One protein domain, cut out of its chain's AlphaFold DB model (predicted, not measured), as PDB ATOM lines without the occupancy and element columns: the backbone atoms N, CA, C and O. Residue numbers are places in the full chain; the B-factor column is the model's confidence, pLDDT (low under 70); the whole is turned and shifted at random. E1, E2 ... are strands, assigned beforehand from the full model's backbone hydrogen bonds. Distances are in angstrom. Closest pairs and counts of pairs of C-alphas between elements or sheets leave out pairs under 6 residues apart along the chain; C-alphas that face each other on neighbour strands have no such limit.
ATOM      1  N   GLY A  14     164.087 206.942 125.636       97.06
ATOM      2  CA  GLY A  14     163.282 206.863 126.841       97.06
ATOM      3  C   GLY A  14     164.127 207.166 128.060       97.06
ATOM      4  O   GLY A  14     165.308 207.504 127.944       97.06
ATOM      5  N   ASP A  15     163.503 207.035 129.217       97.88
ATOM      6  CA  ASP A  15     164.068 207.510 130.470       97.88
ATOM      7  C   ASP A  15     164.308 206.347 131.442       97.88
ATOM      8  O   ASP A  15     163.707 205.273 131.330       97.88
ATOM      9  N   LEU A  16     165.194 206.584 132.405       98.38
ATOM     10  CA  LEU A  16     165.474 205.712 133.538       98.38
ATOM     11  C   LEU A  16     165.128 206.444 134.832       98.38
ATOM     12  O   LEU A  16     165.690 207.499 135.114       98.38
ATOM     13  N   GLU A  17     164.275 205.852 135.657       98.38
ATOM     14  CA  GLU A  17     164.000 206.324 137.010       98.38
ATOM     15  C   GLU A  17     164.675 205.420 138.048       98.38
ATOM     16  O   GLU A  17     164.449 204.209 138.101       98.38
ATOM     17  N   ILE A  18     165.535 206.010 138.876       98.38
ATOM     18  CA  ILE A  18     166.227 205.313 139.963       98.38
ATOM     19  C   ILE A  18     165.507 205.662 141.258       98.38
ATOM     20  O   ILE A  18     165.593 206.796 141.732       98.38
ATOM     21  N   PHE A  19     164.818 204.684 141.839       98.31
ATOM     22  CA  PHE A  19     164.169 204.815 143.138       98.31
ATOM     23  C   PHE A  19     165.146 204.494 144.262       98.31
ATOM     24  O   PHE A  19     165.920 203.533 144.199       98.31
ATOM     25  N   LYS A  20     165.074 205.283 145.327       97.75
ATOM     26  CA  LYS A  20     165.847 205.093 146.541       97.75
ATOM     27  C   LYS A  20     164.931 205.144 147.748       97.75
ATOM     28  O   LYS A  20     164.317 206.172 148.001       97.75
ATOM     29  N   ASP A  21     164.929 204.068 148.519       98.25
ATOM     30  CA  ASP A  21     164.291 204.000 149.828       98.25
ATOM     31  C   ASP A  21     165.348 204.036 150.944       98.25
ATOM     32  O   ASP A  21     166.360 203.323 150.906       98.25
ATOM     33  N   LEU A  22     165.123 204.897 151.933       97.19
ATOM     34  CA  LEU A  22     165.887 204.983 153.167       97.19
ATOM     35  C   LEU A  22     164.970 204.634 154.339       97.19
ATOM     36  O   LEU A  22     164.232 205.486 154.834       97.19
ATOM     37  N   THR A  23     165.056 203.396 154.820       97.31
ATOM     38  CA  THR A  23     164.110 202.870 155.816       97.31
ATOM     39  C   THR A  23     164.341 203.442 157.212       97.31
ATOM     40  O   THR A  23     163.400 203.651 157.974       97.31
ATOM     41  N   GLU A  24     165.601 203.707 157.560       95.56
ATOM     42  CA  GLU A  24     165.994 204.289 158.842       95.56
ATOM     43  C   GLU A  24     166.992 205.425 158.621       95.56
ATOM     44  O   GLU A  24     167.974 205.273 157.894       95.56
ATOM     45  N   TYR A  25     166.760 206.554 159.290       93.00
ATOM     46  CA  TYR A  25     167.572 207.766 159.187       93.00
ATOM     47  C   TYR A  25     168.006 208.250 160.570       93.00
ATOM     48  O   TYR A  25     167.207 208.289 161.508       93.00
ATOM     49  N   ASN A  26     169.265 208.677 160.693       90.50
ATOM     50  CA  ASN A  26     169.781 209.262 161.926       90.50
ATOM     51  C   ASN A  26     169.920 210.785 161.793       90.50
ATOM     52  O   ASN A  26     170.884 211.289 161.220       90.50
ATOM     53  N   ALA A  27     168.999 211.521 162.421       86.88
ATOM     54  CA  ALA A  27     168.959 212.984 162.376       86.88
ATOM     55  C   ALA A  27     170.201 213.687 162.953       86.88
ATOM     56  O   ALA A  27     170.464 214.838 162.613       86.88
ATOM     57  N   SER A  28     170.993 213.020 163.802       87.06
ATOM     58  CA  SER A  28     172.240 213.596 164.331       87.06
ATOM     59  C   SER A  28     173.368 213.644 163.296       87.06
ATOM     60  O   SER A  28     174.330 214.387 163.488       87.06
ATOM     61  N   LEU A  29     173.264 212.879 162.203       82.31
ATOM     62  CA  LEU A  29     174.267 212.837 161.136       82.31
ATOM     63  C   LEU A  29     174.046 213.877 160.033       82.31
ATOM     64  O   LEU A  29     174.931 214.030 159.193       82.31
ATOM     65  N   LYS A  30     172.934 214.627 160.091       86.12
ATOM     66  CA  LYS A  30     172.452 215.496 159.006       86.12
ATOM     67  C   LYS A  30     172.179 214.683 157.730       86.12
ATOM     68  O   LYS A  30     171.936 213.479 157.800       86.12
ATOM     69  N   ASP A  31     172.206 215.368 156.593       88.94
ATOM     70  CA  ASP A  31     171.884 214.833 155.281       88.94
ATOM     71  C   ASP A  31     172.660 213.549 154.935       88.94
ATOM     72  O   ASP A  31     173.867 213.434 155.157       88.94
ATOM     73  N   ALA A  32     171.953 212.580 154.359       90.75
ATOM     74  CA  ALA A  32     172.483 211.308 153.892       90.75
ATOM     75  C   ALA A  32     172.535 211.292 152.360       90.75
ATOM     76  O   ALA A  32     171.497 211.239 151.705       90.75
ATOM     77  N   LEU A  33     173.745 211.336 151.802       92.69
ATOM     78  CA  LEU A  33     173.991 211.299 150.359       92.69
ATOM     79  C   LEU A  33     174.193 209.861 149.867       92.69
ATOM     80  O   LEU A  33     175.008 209.121 150.424       92.69
ATOM     81  N   PHE A  34     173.530 209.520 148.767       94.56
ATOM     82  CA  PHE A  34     173.715 208.275 148.024       94.56
ATOM     83  C   PHE A  34     174.084 208.602 146.578       94.56
ATOM     84  O   PHE A  34     173.476 209.489 145.981       94.56
ATOM     85  N   VAL A  35     175.081 207.909 146.023       95.81
ATOM     86  CA  VAL A  35     175.576 208.142 144.655       95.81
ATOM     87  C   VAL A  35     175.480 206.861 143.843       95.81
ATOM     88  O   VAL A  35     175.926 205.797 144.284       95.81
ATOM     89  N   PHE A  36     174.943 206.995 142.639       97.00
ATOM     90  CA  PHE A  36     174.734 205.932 141.675       97.00
ATOM     91  C   PHE A  36     175.569 206.203 140.429       97.00
ATOM     92  O   PHE A  36     175.465 207.266 139.825       97.00
ATOM     93  N   GLN A  37     176.385 205.234 140.036       97.94
ATOM     94  CA  GLN A  37     177.007 205.192 138.722       97.94
ATOM     95  C   GLN A  37     176.035 204.524 137.754       97.94
ATOM     96  O   GLN A  37     175.513 203.449 138.052       97.94
ATOM     97  N   VAL A  38     175.793 205.153 136.611       98.19
ATOM     98  CA  VAL A  38     174.871 204.668 135.585       98.19
ATOM     99  C   VAL A  38     175.661 204.455 134.304       98.19
ATOM    100  O   VAL A  38     176.184 205.404 133.722       98.19
ATOM    101  N   GLU A  39     175.735 203.209 133.852       98.31
ATOM    102  CA  GLU A  39     176.422 202.834 132.617       98.31
ATOM    103  C   GLU A  39     175.429 202.203 131.646       98.31
ATOM    104  O   GLU A  39     174.675 201.303 132.009       98.31
ATOM    105  N   GLY A  40     175.420 202.668 130.396       98.06
ATOM    106  CA  GLY A  40     174.556 202.155 129.339       98.06
ATOM    107  C   GLY A  40     175.370 201.586 128.188       98.06
ATOM    108  O   GLY A  40     176.175 202.295 127.586       98.06
ATOM    109  N   THR A  41     175.126 200.323 127.841       97.94
ATOM    110  CA  THR A  41     175.745 199.645 126.695       97.94
ATOM    111  C   THR A  41     174.698 199.281 125.652       97.94
ATOM    112  O   THR A  41     173.607 198.799 125.965       97.94
ATOM    113  N   ARG A  42     175.032 199.471 124.377       93.06
ATOM    114  CA  ARG A  42     174.189 199.064 123.254       93.06
ATOM    115  C   ARG A  42     175.047 198.538 122.116       93.06
ATOM    116  O   ARG A  42     176.010 199.175 121.717       93.06
ATOM    117  N   ASN A  43     174.698 197.363 121.591       92.12
ATOM    118  CA  ASN A  43     175.469 196.676 120.544       92.12
ATOM    119  C   ASN A  43     176.965 196.486 120.887       92.12
ATOM    120  O   ASN A  43     177.799 196.437 119.989       92.12
ATOM    121  N   GLY A  44     177.297 196.367 122.178       91.06
ATOM    122  CA  GLY A  44     178.676 196.220 122.657       91.06
ATOM    123  C   GLY A  44     179.454 197.531 122.818       91.06
ATOM    124  O   GLY A  44     180.619 197.478 123.198       91.06
ATOM    125  N   GLU A  45     178.834 198.687 122.570       94.38
ATOM    126  CA  GLU A  45     179.440 200.009 122.753       94.38
ATOM    127  C   GLU A  45     178.810 200.735 123.946       94.38
ATOM    128  O   GLU A  45     177.592 200.677 124.143       94.38
ATOM    129  N   GLN A  46     179.629 201.430 124.739       95.94
ATOM    130  CA  GLN A  46     179.130 202.305 125.797       95.94
ATOM    131  C   GLN A  46     178.511 203.553 125.158       95.94
ATOM    132  O   GLN A  46     179.185 204.297 124.448       95.94
ATOM    133  N   VAL A  47     177.221 203.763 125.406       95.38
ATOM    134  CA  VAL A  47     176.431 204.886 124.869       95.38
ATOM    135  C   VAL A  47     176.009 205.880 125.947       95.38
ATOM    136  O   VAL A  47     175.491 206.943 125.621       95.38
ATOM    137  N   TYR A  48     176.200 205.531 127.220       95.50
ATOM    138  CA  TYR A  48     175.909 206.391 128.361       95.50
ATOM    139  C   TYR A  48     176.845 206.054 129.529       95.50
ATOM    140  O   TYR A  48     177.114 204.879 129.787       95.50
ATOM    141  N   SER A  49     177.340 207.077 130.219       95.62
ATOM    142  CA  SER A  49     178.138 206.949 131.437       95.62
ATOM    143  C   SER A  49     178.013 208.239 132.232       95.62
ATOM    144  O   SER A  49     178.492 209.276 131.782       95.62
ATOM    145  N   ASP A  50     177.406 208.165 133.407       94.88
ATOM    146  CA  ASP A  50     177.241 209.317 134.289       94.88
ATOM    147  C   ASP A  50     177.152 208.873 135.752       94.88
ATOM    148  O   ASP A  50     177.024 207.683 136.063       94.88
ATOM    149  N   VAL A  51     177.217 209.839 136.661       93.88
ATOM    150  CA  VAL A  51     176.937 209.643 138.080       93.88
ATOM    151  C   VAL A  51     175.797 210.552 138.494       93.88
ATOM    152  O   VAL A  51     175.792 211.730 138.172       93.88
ATOM    153  N   VAL A  52     174.844 210.008 139.243       94.38
ATOM    154  CA  VAL A  52     173.733 210.770 139.815       94.38
ATOM    155  C   VAL A  52     173.625 210.520 141.306       94.38
ATOM    156  O   VAL A  52     174.122 209.518 141.817       94.38
ATOM    157  N   SER A  53     172.972 211.420 142.030       93.81
ATOM    158  CA  SER A  53     172.831 211.287 143.477       93.81
ATOM    159  C   SER A  53     171.458 211.655 143.990       93.81
ATOM    160  O   SER A  53     170.709 212.373 143.333       93.81
ATOM    161  N   VAL A  54     171.177 211.181 145.201       93.31
ATOM    162  CA  VAL A  54     170.031 211.604 146.002       93.31
ATOM    163  C   VAL A  54     170.477 211.862 147.439       93.31
ATOM    164  O   VAL A  54     171.332 211.157 147.981       93.31
ATOM    165  N   THR A  55     169.862 212.846 148.075       92.81
ATOM    166  CA  THR A  55     170.182 213.311 149.423       92.81
ATOM    167  C   THR A  55     168.946 213.242 150.309       92.81
ATOM    168  O   THR A  55     167.902 213.804 149.996       92.81
ATOM    169  N   PHE A  56     169.037 212.590 151.460       92.56
ATOM    170  CA  PHE A  56     167.930 212.467 152.408       92.56
ATOM    171  C   PHE A  56     168.172 213.294 153.659       92.56
ATOM    172  O   PHE A  56     169.233 213.200 154.262       92.56
ATOM    173  N   ASN A  57     167.155 214.035 154.097       92.50
ATOM    174  CA  ASN A  57     167.134 214.715 155.397       92.50
ATOM    175  C   ASN A  57     166.179 214.044 156.409       92.50
ATOM    176  O   ASN A  57     166.006 214.536 157.524       92.50
ATOM    177  N   GLN A  58     165.551 212.937 156.004       93.38
ATOM    178  CA  GLN A  58     164.649 212.086 156.780       93.38
ATOM    179  C   GLN A  58     164.553 210.701 156.116       93.38
ATOM    180  O   GLN A  58     165.005 210.538 154.985       93.38
ATOM    181  N   ALA A  59     163.967 209.715 156.796       96.00
ATOM    182  CA  ALA A  59     163.641 208.421 156.189       96.00
ATOM    183  C   ALA A  59     162.508 208.563 155.156       96.00
ATOM    184  O   ALA A  59     161.664 209.453 155.284       96.00
ATOM    185  N   GLY A  60     162.469 207.679 154.164       97.12
ATOM    186  CA  GLY A  60     161.448 207.653 153.119       97.12
ATOM    187  C   GLY A  60     162.023 207.358 151.739       97.12
ATOM    188  O   GLY A  60     163.167 206.929 151.609       97.12
ATOM    189  N   GLU A  61     161.228 207.645 150.711       97.19
ATOM    190  CA  GLU A  61     161.567 207.370 149.317       97.19
ATOM    191  C   GLU A  61     161.834 208.665 148.533       97.19
ATOM    192  O   GLU A  61     161.164 209.684 148.727       97.19
ATOM    193  N   LYS A  62     162.818 208.621 147.636       97.06
ATOM    194  CA  LYS A  62     163.088 209.633 146.605       97.06
ATOM    195  C   LYS A  62     163.423 208.938 145.291       97.06
ATOM    196  O   LYS A  62     163.860 207.788 145.296       97.06
ATOM    197  N   SER A  63     163.299 209.650 144.179       96.19
ATOM    198  CA  SER A  63     163.788 209.186 142.881       96.19
ATOM    199  C   SER A  63     164.649 210.239 142.187       96.19
ATOM    200  O   SER A  63     164.574 211.432 142.487       96.19
ATOM    201  N   VAL A  64     165.494 209.776 141.265       95.38
ATOM    202  CA  VAL A  64     166.212 210.615 140.301       95.38
ATOM    203  C   VAL A  64     165.951 210.088 138.895       95.38
ATOM    204  O   VAL A  64     165.994 208.880 138.654       95.38
ATOM    205  N   LEU A  65     165.651 211.002 137.973       96.00
ATOM    206  CA  LEU A  65     165.296 210.686 136.594       96.00
ATOM    207  C   LEU A  65     166.472 211.000 135.667       96.00
ATOM    208  O   LEU A  65     166.875 212.155 135.538       96.00
ATOM    209  N   VAL A  66     166.979 209.977 134.987       95.38
ATOM    210  CA  VAL A  66     167.955 210.100 133.905       95.38
ATOM    211  C   VAL A  66     167.194 210.073 132.586       95.38
ATOM    212  O   VAL A  66     166.487 209.112 132.290       95.38
ATOM    213  N   LYS A  67     167.309 211.144 131.805       94.75
ATOM    214  CA  LYS A  67     166.479 211.346 130.615       94.75
ATOM    215  C   LYS A  67     167.200 211.004 129.322       94.75
ATOM    216  O   LYS A  67     168.423 211.065 129.246       94.75
ATOM    217  N   HIS A  68     166.412 210.764 128.280       94.56
ATOM    218  CA  HIS A  68     166.866 210.760 126.889       94.56
ATOM    219  C   HIS A  68     167.955 209.715 126.580       94.56
ATOM    220  O   HIS A  68     168.889 209.960 125.813       94.56
ATOM    221  N   LEU A  69     167.822 208.511 127.136       95.69
ATOM    222  CA  LEU A  69     168.691 207.388 126.802       95.69
ATOM    223  C   LEU A  69     168.200 206.684 125.525       95.69
ATOM    224  O   LEU A  69     166.991 206.569 125.302       95.69
ATOM    225  N   PRO A  70     169.095 206.156 124.670       95.88
ATOM    226  CA  PRO A  70     168.681 205.405 123.489       95.88
ATOM    227  C   PRO A  70     167.855 204.167 123.879       95.88
ATOM    228  O   PRO A  70     168.321 203.314 124.634       95.88
ATOM    229  N   ALA A  71     166.654 204.005 123.322       96.00
ATOM    230  CA  ALA A  71     165.838 202.815 123.559       96.00
ATOM    231  C   ALA A  71     166.564 201.529 123.111       96.00
ATOM    232  O   ALA A  71     167.210 201.489 122.054       96.00
ATOM    233  N   GLY A  72     166.434 200.474 123.915       96.06
ATOM    234  CA  GLY A  72     167.161 199.211 123.794       96.06
ATOM    235  C   GLY A  72     168.571 199.230 124.395       96.06
ATOM    236  O   GLY A  72     169.306 198.266 124.205       96.06
ATOM    237  N   THR A  73     168.973 200.308 125.076       98.12
ATOM    238  CA  THR A  73     170.221 200.340 125.858       98.12
ATOM    239  C   THR A  73     170.073 199.450 127.082       98.12
ATOM    240  O   THR A  73     169.101 199.592 127.823       98.12
ATOM    241  N   GLN A  74     171.036 198.553 127.295       98.56
ATOM    242  CA  GLN A  74     171.156 197.798 128.535       98.56
ATOM    243  C   GLN A  74     171.895 198.663 129.547       98.56
ATOM    244  O   GLN A  74     173.021 199.091 129.292       98.56
ATOM    245  N   VAL A  75     171.230 198.963 130.655       98.62
ATOM    246  CA  VAL A  75     171.736 199.850 131.694       98.62
ATOM    247  C   VAL A  75     172.079 199.045 132.932       98.62
ATOM    248  O   VAL A  75     171.265 198.252 133.402       98.62
ATOM    249  N   THR A  76     173.256 199.314 133.482       98.62
ATOM    250  CA  THR A  76     173.687 198.873 134.804       98.62
ATOM    251  C   THR A  76     173.771 200.099 135.705       98.62
ATOM    252  O   THR A  76     174.471 201.064 135.398       98.62
ATOM    253  N   VAL A  77     173.050 200.067 136.821       98.69
ATOM    254  CA  VAL A  77     173.114 201.088 137.868       98.69
ATOM    255  C   VAL A  77     173.811 200.483 139.072       98.69
ATOM    256  O   VAL A  77     173.386 199.443 139.573       98.69
ATOM    257  N   LYS A  78     174.867 201.134 139.552       98.56
ATOM    258  CA  LYS A  78     175.607 200.716 140.739       98.56
ATOM    259  C   LYS A  78     175.574 201.799 141.803       98.56
ATOM    260  O   LYS A  78     175.999 202.921 141.552       98.56
ATOM    261  N   GLU A  79     175.145 201.466 143.012       97.62
ATOM    262  CA  GLU A  79     175.304 202.343 144.168       97.62
ATOM    263  C   GLU A  79     176.771 202.337 144.617       97.62
ATOM    264  O   GLU A  79     177.235 201.450 145.331       97.62
ATOM    265  N   VAL A  80     177.523 203.338 144.167       96.00
ATOM    266  CA  VAL A  80     178.964 203.461 144.429       96.00
ATOM    267  C   VAL A  80     179.267 204.171 145.746       96.00
ATOM    268  O   VAL A  80     180.385 204.077 146.255       96.00
ATOM    269  N   TYR A  81     178.279 204.856 146.328       92.75
ATOM    270  CA  TYR A  81     178.395 205.463 147.648       92.75
ATOM    271  C   TYR A  81     177.072 205.398 148.409       92.75
ATOM    272  O   TYR A  81     176.065 205.945 147.970       92.75
ATOM    273  N   ALA A  82     177.116 204.776 149.587       88.56
ATOM    274  CA  ALA A  82     175.967 204.580 150.466       88.56
ATOM    275  C   ALA A  82     175.922 205.549 151.665       88.56
ATOM    276  O   ALA A  82     175.026 205.444 152.495       88.56
ATOM    277  N   GLY A  83     176.912 206.432 151.833       84.44
ATOM    278  CA  GLY A  83     177.141 207.127 153.104       84.44
ATOM    279  C   GLY A  83     177.754 206.209 154.175       84.44
ATOM    280  O   GLY A  83     177.405 205.039 154.307       84.44
ATOM    281  N   GLY A  84     178.683 206.726 154.986       87.00
ATOM    282  CA  GLY A  84     179.444 205.899 155.944       87.00
ATOM    283  C   GLY A  84     178.604 205.227 157.046       87.00
ATOM    284  O   GLY A  84     179.038 204.242 157.648       87.00
ATOM    285  N   SER A  85     177.401 205.743 157.297       93.50
ATOM    286  CA  SER A  85     176.504 205.299 158.373       93.50
ATOM    287  C   SER A  85     175.287 204.509 157.898       93.50
ATOM    288  O   SER A  85     174.410 204.188 158.699       93.50
ATOM    289  N   TYR A  86     175.233 204.173 156.613       94.88
ATOM    290  CA  TYR A  86     174.143 203.393 156.047       94.88
ATOM    291  C   TYR A  86     174.690 202.163 155.333       94.88
ATOM    292  O   TYR A  86     175.888 202.029 155.067       94.88
ATOM    293  N   SER A  87     173.817 201.197 155.085       95.06
ATOM    294  CA  SER A  87     174.163 199.989 154.348       95.06
ATOM    295  C   SER A  87     173.054 199.642 153.379       95.06
ATOM    296  O   SER A  87     171.876 199.721 153.725       95.06
ATOM    297  N   ASN A  88     173.459 199.283 152.165       95.69
ATOM    298  CA  ASN A  88     172.554 198.817 151.135       95.69
ATOM    299  C   ASN A  88     172.061 197.404 151.469       95.69
ATOM    300  O   ASN A  88     172.829 196.545 151.903       95.69
ATOM    301  N   THR A  89     170.759 197.203 151.297       96.44
ATOM    302  CA  THR A  89     170.036 195.965 151.614       96.44
ATOM    303  C   THR A  89     169.346 195.345 150.396       96.44
ATOM    304  O   THR A  89     168.896 194.207 150.470       96.44
ATOM    305  N   SER A  90     169.305 196.057 149.266       94.88
ATOM    306  CA  SER A  90     168.698 195.626 147.997       94.88
ATOM    307  C   SER A  90     169.686 194.965 147.025       94.88
ATOM    308  O   SER A  90     169.271 194.454 145.989       94.88
ATOM    309  N   GLY A  91     170.987 195.014 147.326       94.00
ATOM    310  CA  GLY A  91     172.065 194.771 146.367       94.00
ATOM    311  C   GLY A  91     172.611 196.091 145.816       94.00
ATOM    312  O   GLY A  91     171.865 197.055 145.631       94.00
ATOM    313  N   ASP A  92     173.924 196.134 145.578       94.19
ATOM    314  CA  ASP A  92     174.641 197.340 145.143       94.19
ATOM    315  C   ASP A  92     174.543 197.598 143.635       94.19
ATOM    316  O   ASP A  92     174.919 198.675 143.185       94.19
ATOM    317  N   THR A  93     174.029 196.639 142.865       97.94
ATOM    318  CA  THR A  93     173.961 196.680 141.404       97.94
ATOM    319  C   THR A  93     172.577 196.241 140.939       97.94
ATOM    320  O   THR A  93     172.071 195.213 141.386       97.94
ATOM    321  N   GLN A  94     171.981 197.011 140.033       98.38
ATOM    322  CA  GLN A  94     170.701 196.725 139.387       98.38
ATOM    323  C   GLN A  94     170.851 196.881 137.874       98.38
ATOM    324  O   GLN A  94     171.636 197.704 137.404       98.38
ATOM    325  N   GLU A  95     170.084 196.117 137.103       98.25
ATOM    326  CA  GLU A  95     170.111 196.171 135.642       98.25
ATOM    327  C   GLU A  95     168.710 196.366 135.074       98.25
ATOM    328  O   GLU A  95     167.728 195.843 135.601       98.25
ATOM    329  N   THR A  96     168.616 197.105 133.971       98.44
ATOM    330  CA  THR A  96     167.365 197.294 133.235       98.44
ATOM    331  C   THR A  96     167.636 197.573 131.757       98.44
ATOM    332  O   THR A  96     168.783 197.706 131.328       98.44
ATOM    333  N   VAL A  97     166.581 197.639 130.947       98.12
ATOM    334  CA  VAL A  97     166.670 197.994 129.527       98.12
ATOM    335  C   VAL A  97     165.776 199.193 129.262       98.12
ATOM    336  O   VAL A  97     164.594 199.177 129.599       98.12
ATOM    337  N   ILE A  98     166.327 200.217 128.614       98.25
ATOM    338  CA  ILE A  98     165.572 201.422 128.271       98.25
ATOM    339  C   ILE A  98     164.492 201.079 127.247       98.25
ATOM    340  O   ILE A  98     164.784 200.607 126.143       98.25
ATOM    341  N   VAL A  99     163.243 201.359 127.593       96.38
ATOM    342  CA  VAL A  99     162.109 201.301 126.670       96.38
ATOM    343  C   VAL A  99     161.899 202.662 126.009       96.38
ATOM    344  O   VAL A  99     162.428 203.664 126.463       96.38
ATOM    345  N   ALA A 100     161.179 202.713 124.890       95.75
ATOM    346  CA  ALA A 100     160.923 203.986 124.217       95.75
ATOM    347  C   ALA A 100     159.794 204.777 124.903       95.75
ATOM    348  O   ALA A 100     158.838 204.184 125.398       95.75
ATOM    349  N   GLU A 101     159.847 206.107 124.832       94.00
ATOM    350  CA  GLU A 101     158.748 206.991 125.222       94.00
ATOM    351  C   GLU A 101     157.422 206.566 124.570       94.00
ATOM    352  O   GLU A 101     157.366 206.165 123.400       94.00
ATOM    353  N   GLY A 102     156.336 206.643 125.342       91.19
ATOM    354  CA  GLY A 102     154.997 206.235 124.903       91.19
ATOM    355  C   GLY A 102     154.781 204.718 124.806       91.19
ATOM    356  O   GLY A 102     153.697 204.289 124.413       91.19
ATOM    357  N   VAL A 103     155.779 203.902 125.162       92.06
ATOM    358  CA  VAL A 103     155.625 202.458 125.387       92.06
ATOM    359  C   VAL A 103     155.313 202.214 126.868       92.06
ATOM    360  O   VAL A 103     155.712 202.994 127.732       92.06
ATOM    361  N   THR A 104     154.571 201.143 127.164       90.44
ATOM    362  CA  THR A 104     154.376 200.650 128.536       90.44
ATOM    363  C   THR A 104     155.730 200.467 129.227       90.44
ATOM    364  O   THR A 104     156.704 200.098 128.574       90.44
ATOM    365  N   ASP A 105     155.778 200.749 130.529       89.75
ATOM    366  CA  ASP A 105     156.984 200.660 131.365       89.75
ATOM    367  C   ASP A 105     158.061 201.722 131.075       89.75
ATOM    368  O   ASP A 105     159.211 201.549 131.467       89.75
ATOM    369  N   ASN A 106     157.706 202.828 130.402       93.00
ATOM    370  CA  ASN A 106     158.518 204.050 130.382       93.00
ATOM    371  C   ASN A 106     158.068 205.008 131.509       93.00
ATOM    372  O   ASN A 106     156.880 205.351 131.534       93.00
ATOM    373  N   PRO A 107     158.976 205.523 132.360       97.06
ATOM    374  CA  PRO A 107     160.417 205.248 132.391       97.06
ATOM    375  C   PRO A 107     160.732 203.814 132.838       97.06
ATOM    376  O   PRO A 107     160.035 203.252 133.684       97.06
ATOM    377  N   ALA A 108     161.817 203.250 132.299       97.81
ATOM    378  CA  ALA A 108     162.398 202.036 132.866       97.81
ATOM    379  C   ALA A 108     162.860 202.347 134.296       97.81
ATOM    380  O   ALA A 108     163.291 203.467 134.564       97.81
ATOM    381  N   SER A 109     162.791 201.391 135.220       98.06
ATOM    382  CA  SER A 109     163.112 201.671 136.622       98.06
ATOM    383  C   SER A 109     163.997 200.622 137.278       98.06
ATOM    384  O   SER A 109     164.021 199.456 136.882       98.06
ATOM    385  N   VAL A 110     164.740 201.076 138.287       98.50
ATOM    386  CA  VAL A 110     165.492 200.255 139.244       98.50
ATOM    387  C   VAL A 110     165.305 200.830 140.645       98.50
ATOM    388  O   VAL A 110     164.991 202.012 140.798       98.50
ATOM    389  N   SER A 111     165.519 200.017 141.677       98.25
ATOM    390  CA  SER A 111     165.316 200.443 143.064       98.25
ATOM    391  C   SER A 111     166.465 200.015 143.965       98.25
ATOM    392  O   SER A 111     166.992 198.909 143.841       98.25
ATOM    393  N   PHE A 112     166.814 200.890 144.903       98.56
ATOM    394  CA  PHE A 112     167.806 200.639 145.940       98.56
ATOM    395  C   PHE A 112     167.218 200.925 147.320       98.56
ATOM    396  O   PHE A 112     166.505 201.909 147.496       98.56
ATOM    397  N   THR A 113     167.579 200.121 148.319       98.44
ATOM    398  CA  THR A 113     167.108 200.289 149.700       98.44
ATOM    399  C   THR A 113     168.281 200.300 150.660       98.44
ATOM    400  O   THR A 113     169.046 199.331 150.718       98.44
ATOM    401  N   ASN A 114     168.397 201.359 151.462       97.75
ATOM    402  CA  ASN A 114     169.388 201.444 152.531       97.75
ATOM    403  C   ASN A 114     168.735 201.620 153.894       97.75
ATOM    404  O   ASN A 114     167.666 202.206 154.028       97.75
ATOM    405  N   THR A 115     169.448 201.158 154.916       97.06
ATOM    406  CA  THR A 115     169.083 201.363 156.315       97.06
ATOM    407  C   THR A 115     170.277 201.866 157.117       97.06
ATOM    408  O   THR A 115     171.436 201.702 156.713       97.06
ATOM    409  N   TYR A 116     170.000 202.497 158.253       95.25
ATOM    410  CA  TYR A 116     171.012 202.944 159.197       95.25
ATOM    411  C   TYR A 116     171.756 201.742 159.793       95.25
ATOM    412  O   TYR A 116     171.153 200.772 160.239       95.25
ATOM    413  N   ASN A 117     173.092 201.790 159.817       94.75
ATOM    414  CA  ASN A 117     173.919 200.652 160.241       94.75
ATOM    415  C   ASN A 117     174.474 200.777 161.673       94.75
ATOM    416  O   ASN A 117     175.379 200.033 162.056       94.75
ATOM    417  N   GLY A 118     173.981 201.742 162.456       92.31
ATOM    418  CA  GLY A 118     174.417 201.971 163.837       92.31
ATOM    419  C   GLY A 118     175.741 202.728 163.988       92.31
ATOM    420  O   GLY A 118     176.157 202.999 165.113       92.31
ATOM    421  N   LYS A 119     176.423 203.084 162.891       91.25
ATOM    422  CA  LYS A 119     177.666 203.869 162.945       91.25
ATOM    423  C   LYS A 119     177.366 205.366 162.984       91.25
ATOM    424  O   LYS A 119     176.328 205.827 162.525       91.25
ATOM    425  N   LEU A 120     178.294 206.140 163.541       88.75
ATOM    426  CA  LEU A 120     178.224 207.604 163.583       88.75
ATOM    427  C   LEU A 120     179.345 208.205 162.733       88.75
ATOM    428  O   LEU A 120     180.231 208.896 163.228       88.75
ATOM    429  N   ILE A 121     179.331 207.872 161.447       84.25
ATOM    430  CA  ILE A 121     180.267 208.383 160.448       84.25
ATOM    431  C   ILE A 121     179.512 209.429 159.617       84.25
ATOM    432  O   ILE A 121     178.715 209.040 158.754       84.25
ATOM    433  N   PRO A 122     179.704 210.735 159.875       72.94
ATOM    434  CA  PRO A 122     179.090 211.765 159.051       72.94
ATOM    435  C   PRO A 122     179.590 211.623 157.610       72.94
ATOM    436  O   PRO A 122     180.785 211.445 157.371       72.94
ATOM    437  N   GLY A 123     178.663 211.662 156.657       68.25
ATOM    438  CA  GLY A 123     178.959 211.644 155.230       68.25
ATOM    439  C   GLY A 123     178.556 212.976 154.621       68.25
ATOM    440  O   GLY A 123     177.427 213.412 154.792       68.25
ATOM    441  N   THR A 124     179.476 213.623 153.917       70.06
ATOM    442  CA  THR A 124     179.192 214.792 153.076       70.06
ATOM    443  C   THR A 124     179.738 214.511 151.688       70.06
ATOM    444  O   THR A 124     180.775 213.854 151.573       70.06
ATOM    445  N   GLY A 125     179.110 215.042 150.645       71.31
ATOM    446  CA  GLY A 125     179.636 214.924 149.291       71.31
ATOM    447  C   GLY A 125     179.138 216.030 148.375       71.31
ATOM    448  O   GLY A 125     178.152 216.700 148.665       71.31
ATOM    449  N   ILE A 126     179.877 216.222 147.289       78.44
ATOM    450  CA  ILE A 126     179.544 217.109 146.177       78.44
ATOM    451  C   ILE A 126     179.597 216.233 144.930       78.44
ATOM    452  O   ILE A 126     180.596 215.541 144.721       78.44
ATOM    453  N   VAL A 127     178.540 216.264 144.122       80.38
ATOM    454  CA  VAL A 127     178.499 215.578 142.829       80.38
ATOM    455  C   VAL A 127     178.621 216.622 141.730       80.38
ATOM    456  O   VAL A 127     177.923 217.630 141.728       80.38
ATOM    457  N   ASN A 128     179.573 216.401 140.828       83.00
ATOM    458  CA  ASN A 128     179.846 217.272 139.695       83.00
ATOM    459  C   ASN A 128     179.493 216.513 138.423       83.00
ATOM    460  O   ASN A 128     180.007 215.412 138.226       83.00
ATOM    461  N   HIS A 129     178.672 217.117 137.574       84.19
ATOM    462  CA  HIS A 129     178.359 216.606 136.251       84.19
ATOM    463  C   HIS A 129     179.235 217.328 135.222       84.19
ATOM    464  O   HIS A 129     179.339 218.559 135.224       84.19
ATOM    465  N   PHE A 130     179.906 216.554 134.373       85.12
ATOM    466  CA  PHE A 130     180.719 217.059 133.272       85.12
ATOM    467  C   PHE A 130     180.177 216.471 131.979       85.12
ATOM    468  O   PHE A 130     180.145 215.251 131.827       85.12
ATOM    469  N   GLU A 131     179.819 217.329 131.035       87.44
ATOM    470  CA  GLU A 131     179.296 216.901 129.745       87.44
ATOM    471  C   GLU A 131     180.225 217.378 128.629       87.44
ATOM    472  O   GLU A 131     180.735 218.501 128.659       87.44
ATOM    473  N   ASN A 132     180.458 216.519 127.637       85.56
ATOM    474  CA  ASN A 132     181.108 216.910 126.395       85.56
ATOM    475  C   ASN A 132     180.094 216.853 125.253       85.56
ATOM    476  O   ASN A 132     179.602 215.775 124.917       85.56
ATOM    477  N   LYS A 133     179.813 218.004 124.641       85.81
ATOM    478  CA  LYS A 133     178.993 218.110 123.432       85.81
ATOM    479  C   LYS A 133     179.849 218.669 122.307       85.81
ATOM    480  O   LYS A 133     180.368 219.773 122.413       85.81
ATOM    481  N   ASP A 134     180.028 217.883 121.247       87.06
ATOM    482  CA  ASP A 134     180.767 218.268 120.035       87.06
ATOM    483  C   ASP A 134     182.184 218.826 120.294       87.06
ATOM    484  O   ASP A 134     182.687 219.680 119.561       87.06
ATOM    485  N   GLY A 135     182.863 218.317 121.329       86.94
ATOM    486  CA  GLY A 135     184.210 218.745 121.713       86.94
ATOM    487  C   GLY A 135     184.249 219.905 122.711       86.94
ATOM    488  O   GLY A 135     185.329 220.215 123.218       86.94
ATOM    489  N   GLU A 136     183.107 220.497 123.056       86.25
ATOM    490  CA  GLU A 136     182.986 221.517 124.097       86.25
ATOM    491  C   GLU A 136     182.623 220.880 125.441       86.25
ATOM    492  O   GLU A 136     181.711 220.059 125.530       86.25
ATOM    493  N   TRP A 137     183.353 221.252 126.496       90.88
ATOM    494  CA  TRP A 137     183.107 220.780 127.857       90.88
ATOM    495  C   TRP A 137     182.247 221.777 128.632       90.88
ATOM    496  O   TRP A 137     182.603 222.953 128.735       90.88
ATOM    497  N   SER A 138     181.173 221.288 129.241       88.56
ATOM    498  CA  SER A 138     180.389 221.996 130.249       88.56
ATOM    499  C   SER A 138     180.515 221.306 131.608       88.56
ATOM    500  O   SER A 138     180.868 220.129 131.714       88.56
ATOM    501  N   TRP A 139     180.267 222.073 132.666       88.75
ATOM    502  CA  TRP A 139     180.261 221.586 134.037       88.75
ATOM    503  C   TRP A 139     179.110 222.220 134.801       88.75
ATOM    504  O   TRP A 139     178.891 223.431 134.706       88.75
ATOM    505  N   GLU A 140     178.440 221.410 135.609       87.50
ATOM    506  CA  GLU A 140     177.501 221.868 136.620       87.50
ATOM    507  C   GLU A 140     177.635 221.037 137.898       87.50
ATOM    508  O   GLU A 140     177.989 219.855 137.880       87.50
ATOM    509  N   GLN A 141     177.362 221.663 139.041       84.25
ATOM    510  CA  GLN A 141     177.205 220.915 140.278       84.25
ATOM    511  C   GLN A 141     175.814 220.283 140.279       84.25
ATOM    512  O   GLN A 141     174.809 220.995 140.262       84.25
ATOM    513  N   GLN A 142     175.760 218.957 140.360       77.94
ATOM    514  CA  GLN A 142     174.496 218.260 140.509       77.94
ATOM    515  C   GLN A 142     173.966 218.487 141.924       77.94
ATOM    516  O   GLN A 142     174.662 218.285 142.924       77.94
ATOM    517  N   THR A 143     172.717 218.921 141.996       72.50
ATOM    518  CA  THR A 143     171.975 219.050 143.245       72.50
ATOM    519  C   THR A 143     170.713 218.205 143.154       72.50
ATOM    520  O   THR A 143     170.248 217.871 142.067       72.50
TER     521      THR A 143
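What this domain is: This is residues 14 to 143 of the 150 residues of an uncharacterized protein of Blautia sp. AF25-12LB (UniProt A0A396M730). This is a flattened, barrel-like sandwich of eight strands: two twisted sheets, E3 E2 E5 E7 and E4 E1 E8 E6, stand face to face, with E3 beside E4 along one border and E7 beside E8 along the other. A separate hairpin, E9 and E10, folds back outside this body over E3, and its turn, residues 132 to 137, sticks out. The printed part has 130 residues, with no named helix and ten named strands, E1 to E10 in chain order; the class is all strand. The sheet E3 E2 E5 E7 is antiparallel in every pair, E4 E1 E8 E6 is mixed, and E9 E10 is antiparallel. The whole is compact, with a radius of gyration of the C-alphas of 15.6 A and spans of 44, 35 and 24 A.

How they stand to each other: Begin with the sheet that runs E3, residues 45 to 56, E2, residues 32 to 42, E5, residues 74 to 81, and E7, residues 93 to 97. E2 and E3 form a hairpin at 165 degrees between directions; look at N 36 and O 52, 2.8 A apart and within hydrogen-bond range. On the other side of E2, E5 is antiparallel at 156 degrees, with N 37 and O 78 at 2.8 A. Next, E5 and E7 are antiparallel at 155 degrees, with N 77 and O 94 at 2.8 A. The other sheet runs E4, residues 60 to 70, E1, residues 14 to 22, E8, residues 108 to 116, and E6, residues 86 to 88, and it is curled like part of a barrel. E4 and E1 are antiparallel, with N 18 and O 64 at 2.9 A, while E1 and E8 are parallel at 16 degrees, with N 19 and O 110 at 2.9 A. E8 pairs in a staggered way, with E1 over residues 108 to 114 and with E6 over 114 to 116; N 87 and O 115 are 2.9 A apart. Between the sheets, the closest C-alphas of E3 and E4 are those of Val 54 and Val 64, 6.9 A apart, and those of E7 and E8 are Gln 94 and Val 110, 6.3 A apart. E1 and E2 are near each other, with 6 pairs of C-alphas within 10 A. Last, find E9, residues 127 to 133, and E10, residues 136 to 142, a hairpin with N 129 and O 140 at 2.8 A. This hairpin and the sheet E3 E2 E5 E7 form a sandwich, two sheets face to face, 10.9 A centre to centre; the closest C-alphas of E3 and E9 are those of Ser 53 and Val 127, 7.1 A apart.

Where its parts are: Find C-alpha 45 at (179.440, 200.009, 122.753); from there E3, the longest strand, runs 34.2 A to C-alpha 56. E2 covers 33.0 A, E5 21.8 A and E7 14.0 A. C-alpha 14, at (163.282, 206.863, 126.841), begins E1, which runs 26.5 A. E4 covers 30.6 A and bends by 52 degrees at residue 67, E8 covers 27.7 A, and E6 is the shortest at 6.9 A. E9 covers 19.6 A, and E10 runs 18.8 A to C-alpha 142 at (174.496, 218.260, 140.509).

The domain as a whole: The two C-alphas farthest apart, those of Gly 118 and Asp 134, are 47.2 A from each other. The printed part has no cut and no long link; the links E1 to E2, E7 to E8 and E8 to E9 are short, and the others are tight. The mean pLDDT of the printed part is 92.7, and one residue, Gly 123, is under 70.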